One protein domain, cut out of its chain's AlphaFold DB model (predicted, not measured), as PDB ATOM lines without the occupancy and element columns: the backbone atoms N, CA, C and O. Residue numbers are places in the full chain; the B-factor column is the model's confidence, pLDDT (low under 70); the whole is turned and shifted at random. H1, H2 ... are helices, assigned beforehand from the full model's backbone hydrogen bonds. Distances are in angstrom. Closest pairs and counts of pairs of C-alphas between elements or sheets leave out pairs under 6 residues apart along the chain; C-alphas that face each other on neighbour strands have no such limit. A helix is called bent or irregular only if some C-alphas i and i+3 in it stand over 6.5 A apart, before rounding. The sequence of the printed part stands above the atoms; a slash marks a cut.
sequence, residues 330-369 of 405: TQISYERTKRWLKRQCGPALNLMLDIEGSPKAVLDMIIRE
ATOM      1  N   THR A 330     108.855 -53.334  26.223       45.94
ATOM      2  CA  THR A 330     108.714 -53.684  27.648       45.94
ATOM      3  C   THR A 330     109.981 -53.461  28.493       45.94
ATOM      4  O   THR A 330     109.902 -53.158  29.683       45.94
ATOM      5  N   GLN A 331     111.164 -53.524  27.881       46.81
ATOM      6  CA  GLN A 331     112.465 -53.409  28.546       46.81
ATOM      7  C   GLN A 331     112.759 -52.002  29.100       46.81
ATOM      8  O   GLN A 331     113.339 -51.870  30.178       46.81
ATOM      9  N   ILE A 332     112.271 -50.944  28.438       51.00
ATOM     10  CA  ILE A 332     112.388 -49.554  28.925       51.00
ATOM     11  C   ILE A 332     111.537 -49.351  30.193       51.00
ATOM     12  O   ILE A 332     111.863 -48.519  31.045       51.00
ATOM     13  N   SER A 333     110.466 -50.139  30.353       59.59
ATOM     14  CA  SER A 333     109.598 -50.083  31.531       59.59
ATOM     15  C   SER A 333     110.294 -50.595  32.791       59.59
ATOM     16  O   SER A 333     110.153 -49.982  33.848       59.59
ATOM     17  N   TYR A 334     111.105 -51.655  32.692       62.78
ATOM     18  CA  TYR A 334     111.762 -52.257  33.856       62.78
ATOM     19  C   TYR A 334     112.764 -51.302  34.520       62.78
ATOM     20  O   TYR A 334     112.625 -50.983  35.701       62.78
ATOM     21  N   GLU A 335     113.715 -50.753  33.758       66.44
ATOM     22  CA  GLU A 335     114.733 -49.842  34.306       66.44
ATOM     23  C   GLU A 335     114.129 -48.535  34.834       66.44
ATOM     24  O   GLU A 335     114.561 -47.987  35.855       66.44
ATOM     25  N   ARG A 336     113.074 -48.036  34.176       68.31
ATOM     26  CA  ARG A 336     112.317 -46.879  34.661       68.31
ATOM     27  C   ARG A 336     111.593 -47.193  35.970       68.31
ATOM     28  O   ARG A 336     111.656 -46.377  36.888       68.31
ATOM     29  N   THR A 337     110.946 -48.353  36.062       71.88
ATOM     30  CA  THR A 337     110.241 -48.809  37.268       71.88
ATOM     31  C   THR A 337     111.216 -48.980  38.429       71.88
ATOM     32  O   THR A 337     110.984 -48.418  39.497       71.88
ATOM     33  N   LYS A 338     112.366 -49.628  38.205       78.88
ATOM     34  CA  LYS A 338     113.448 -49.767  39.192       78.88
ATOM     35  C   LYS A 338     113.934 -48.411  39.706       78.88
ATOM     36  O   LYS A 338     114.061 -48.207  40.912       78.88
ATOM     37  N   ARG A 339     114.182 -47.452  38.805       80.81
ATOM     38  CA  ARG A 339     114.633 -46.101  39.181       80.81
ATOM     39  C   ARG A 339     113.576 -45.335  39.975       80.81
ATOM     40  O   ARG A 339     113.927 -44.634  40.920       80.81
ATOM     41  N   TRP A 340     112.308 -45.447  39.586       84.62
ATOM     42  CA  TRP A 340     111.190 -44.832  40.298       84.62
ATOM     43  C   TRP A 340     111.025 -45.434  41.699       84.62
ATOM     44  O   TRP A 340     111.004 -44.670  42.659       84.62
ATOM     45  N   LEU A 341     111.036 -46.769  41.825       82.56
ATOM     46  CA  LEU A 341     110.993 -47.475  43.113       82.56
ATOM     47  C   LEU A 341     112.122 -47.011  44.035       82.56
ATOM     48  O   LEU A 341     111.866 -46.616  45.168       82.56
ATOM     49  N   LYS A 342     113.364 -46.967  43.528       84.06
ATOM     50  CA  LYS A 342     114.525 -46.517  44.312       84.06
ATOM     51  C   LYS A 342     114.364 -45.088  44.839       84.06
ATOM     52  O   LYS A 342     114.791 -44.809  45.952       84.06
ATOM     53  N   ARG A 343     113.785 -44.182  44.045       80.19
ATOM     54  CA  ARG A 343     113.631 -42.765  44.418       80.19
ATOM     55  C   ARG A 343     112.444 -42.517  45.342       80.19
ATOM     56  O   ARG A 343     112.613 -41.844  46.347       80.19
ATOM     57  N   GLN A 344     111.271 -43.040  44.993       81.38
ATOM     58  CA  GLN A 344     110.019 -42.704  45.675       81.38
ATOM     59  C   GLN A 344     109.711 -43.631  46.847       81.38
ATOM     60  O   GLN A 344     109.113 -43.196  47.823       81.38
ATOM     61  N   CYS A 345     110.103 -44.902  46.752       88.44
ATOM     62  CA  CYS A 345     109.752 -45.921  47.740       88.44
ATOM     63  C   CYS A 345     110.954 -46.371  48.577       88.44
ATOM     64  O   CYS A 345     110.753 -46.923  49.649       88.44
ATOM     65  N   GLY A 346     112.188 -46.122  48.124       88.69
ATOM     66  CA  GLY A 346     113.417 -46.552  48.800       88.69
ATOM     67  C   GLY A 346     113.472 -46.203  50.295       88.69
ATOM     68  O   GLY A 346     113.650 -47.114  51.096       88.69
ATOM     69  N   PRO A 347     113.257 -44.935  50.698       91.69
ATOM     70  CA  PRO A 347     113.278 -44.561  52.113       91.69
ATOM     71  C   PRO A 347     112.233 -45.299  52.963       91.69
ATOM     72  O   PRO A 347     112.544 -45.748  54.060       91.69
ATOM     73  N   ALA A 348     111.014 -45.473  52.444       89.25
ATOM     74  CA  ALA A 348     109.956 -46.202  53.143       89.25
ATOM     75  C   ALA A 348     110.275 -47.702  53.256       89.25
ATOM     76  O   ALA A 348     110.058 -48.296  54.305       89.25
ATOM     77  N   LEU A 349     110.844 -48.304  52.206       90.69
ATOM     78  CA  LEU A 349     111.282 -49.701  52.232       90.69
ATOM     79  C   LEU A 349     112.427 -49.929  53.227       90.69
ATOM     80  O   LEU A 349     112.452 -50.978  53.859       90.69
ATOM     81  N   ASN A 350     113.337 -48.963  53.401       90.38
ATOM     82  CA  ASN A 350     114.381 -49.043  54.428       90.38
ATOM     83  C   ASN A 350     113.781 -49.049  55.838       90.38
ATOM     84  O   ASN A 350     114.165 -49.883  56.647       90.38
ATOM     85  N   LEU A 351     112.808 -48.172  56.110       91.06
ATOM     86  CA  LEU A 351     112.101 -48.155  57.395       91.06
ATOM     87  C   LEU A 351     111.403 -49.495  57.669       91.06
ATOM     88  O   LEU A 351     111.520 -50.040  58.759       91.06
ATOM     89  N   MET A 352     110.691 -50.035  56.677       91.38
ATOM     90  CA  MET A 352     110.034 -51.337  56.817       91.38
ATOM     91  C   MET A 352     111.050 -52.460  57.025       91.38
ATOM     92  O   MET A 352     110.792 -53.371  57.797       91.38
ATOM     93  N   LEU A 353     112.211 -52.401  56.369       91.56
ATOM     94  CA  LEU A 353     113.259 -53.401  56.543       91.56
ATOM     95  C   LEU A 353     113.877 -53.358  57.946       91.56
ATOM     96  O   LEU A 353     114.122 -54.420  58.512       91.56
ATOM     97  N   ASP A 354     114.086 -52.165  58.507       92.44
ATOM     98  CA  ASP A 354     114.558 -51.996  59.888       92.44
ATOM     99  C   ASP A 354     113.554 -52.552  60.909       92.44
ATOM    100  O   ASP A 354     113.959 -53.129  61.915       92.44
ATOM    101  N   ILE A 355     112.248 -52.406  60.649       91.88
ATOM    102  CA  ILE A 355     111.182 -52.891  61.541       91.88
ATOM    103  C   ILE A 355     110.990 -54.408  61.412       91.88
ATOM    104  O   ILE A 355     110.981 -55.120  62.411       91.88
ATOM    105  N   GLU A 356     110.832 -54.909  60.187       90.69
ATOM    106  CA  GLU A 356     110.463 -56.305  59.917       90.69
ATOM    107  C   GLU A 356     111.678 -57.250  59.892       90.69
ATOM    108  O   GLU A 356     111.533 -58.472  59.810       90.69
ATOM    109  N   GLY A 357     112.900 -56.706  59.901       86.88
ATOM    110  CA  GLY A 357     114.159 -57.443  60.031       86.88
ATOM    111  C   GLY A 357     114.526 -58.354  58.853       86.88
ATOM    112  O   GLY A 357     115.605 -58.946  58.843       86.88
ATOM    113  N   SER A 358     113.663 -58.488  57.840       90.69
ATOM    114  CA  SER A 358     113.956 -59.283  56.648       90.69
ATOM    115  C   SER A 358     113.294 -58.728  55.383       90.69
ATOM    116  O   SER A 358     112.130 -58.322  55.413       90.69
ATOM    117  N   PRO A 359     113.978 -58.780  54.222       86.69
ATOM    118  CA  PRO A 359     113.380 -58.362  52.954       86.69
ATOM    119  C   PRO A 359     112.130 -59.166  52.588       86.69
ATOM    120  O   PRO A 359     111.218 -58.631  51.970       86.69
ATOM    121  N   LYS A 360     112.084 -60.450  52.966       88.62
ATOM    122  CA  LYS A 360     110.955 -61.331  52.660       88.62
ATOM    123  C   LYS A 360     109.679 -60.881  53.374       88.62
ATOM    124  O   LYS A 360     108.668 -60.717  52.706       88.62
ATOM    125  N   ALA A 361     109.752 -60.598  54.678       86.56
ATOM    126  CA  ALA A 361     108.605 -60.120  55.449       86.56
ATOM    127  C   ALA A 361     108.030 -58.816  54.868       86.56
ATOM    128  O   ALA A 361     106.830 -58.719  54.629       86.56
ATOM    129  N   VAL A 362     108.898 -57.860  54.518       88.31
ATOM    130  CA  VAL A 362     108.483 -56.605  53.871       88.31
ATOM    131  C   VAL A 362     107.796 -56.858  52.526       88.31
ATOM    132  O   VAL A 362     106.764 -56.253  52.239       88.31
ATOM    133  N   LEU A 363     108.359 -57.732  51.685       86.44
ATOM    134  CA  LEU A 363     107.798 -58.034  50.366       86.44
ATOM    135  C   LEU A 363     106.440 -58.738  50.461       86.44
ATOM    136  O   LEU A 363     105.531 -58.362  49.723       86.44
ATOM    137  N   ASP A 364     106.282 -59.681  51.388       87.62
ATOM    138  CA  ASP A 364     105.023 -60.403  51.609       87.62
ATOM    139  C   ASP A 364     103.887 -59.450  52.044       87.62
ATOM    140  O   ASP A 364     102.726 -59.674  51.706       87.62
ATOM    141  N   MET A 365     104.209 -58.334  52.714       85.00
ATOM    142  CA  MET A 365     103.227 -57.314  53.110       85.00
ATOM    143  C   MET A 365     102.769 -56.399  51.962       85.00
ATOM    144  O   MET A 365     101.649 -55.884  51.998       85.00
ATOM    145  N   ILE A 366     103.625 -56.130  50.967       86.19
ATOM    146  CA  ILE A 366     103.381 -55.074  49.958       86.19
ATOM    147  C   ILE A 366     103.153 -55.597  48.538       86.19
ATOM    148  O   ILE A 366     102.597 -54.875  47.700       86.19
ATOM    149  N   ILE A 367     103.584 -56.824  48.234       82.62
ATOM    150  CA  ILE A 367     103.348 -57.441  46.930       82.62
ATOM    151  C   ILE A 367     101.864 -57.789  46.808       82.62
ATOM    152  O   ILE A 367     101.270 -58.444  47.656       82.62
ATOM    153  N   ARG A 368     101.255 -57.371  45.697       76.75
ATOM    154  CA  ARG A 368      99.911 -57.805  45.305       76.75
ATOM    155  C   ARG A 368     100.050 -58.910  44.269       76.75
ATOM    156  O   ARG A 368     100.517 -58.641  43.161       76.75
ATOM    157  N   GLU A 369      99.646 -60.127  44.617       70.06
ATOM    158  CA  GLU A 369      99.763 -61.283  43.726       70.06
ATOM    159  C   GLU A 369      99.094 -61.044  42.360       70.06
ATOM    160  O   GLU A 369      98.008 -60.468  42.249       70.06
TER     161      GLU A 369
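What this domain is: This is residues 330 to 369 of the 405 residues of an uncharacterized protein of Methylovorus sp. MM2 (UniProt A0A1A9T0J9). A long helix, H1, bends into two arms; the short helix H2 folds back on the second arm, H1b, while residues 330 to 340 of the first arm, H1a, stick out. The printed part has 40 residues, with two named helices, H1 then H2, and no named strand: all helix. It is loose, with a radius of gyration of the C-alphas of 11.6 A, and flat, spanning 33 by 23 by 12 A.

Where its parts are: Find C-alpha 330 at (108.714, -53.684, 27.648), where H1, residues 330 to 356, begins. By its hydrogen bonds it was assigned as one helix, but it is bent: C-alphas 344 and 347 are 7.5 A apart. H1a, residues 330 to 344, measures 21.1 A, and H1b, residues 347 to 356, 14.4 A. H2, residues 359 to 366, runs 10.9 A to C-alpha 366 at (103.381, -55.074, 49.958).

How they stand to each other: H1a and H1b are about perpendicular, at 74 degrees. Look at Leu 353 and Pro 359, the closest C-alphas of H1b and H2, 6.1 A apart: these helices touch. They run opposite ways at a steep tilt of 68 degrees, only just short of about perpendicular. H1a and H2 are apart. Every O i to N i+4 pair is within hydrogen-bond range in H1b and H2, and 9 of 11 in H1a.

The domain as a whole: The farthest C-alphas, of Thr 330 and Ile 355, are 34.0 A apart. The printed part has no cut, and the link from H1 to H2 is tight. Residues 330 to 336 have pLDDT under 70.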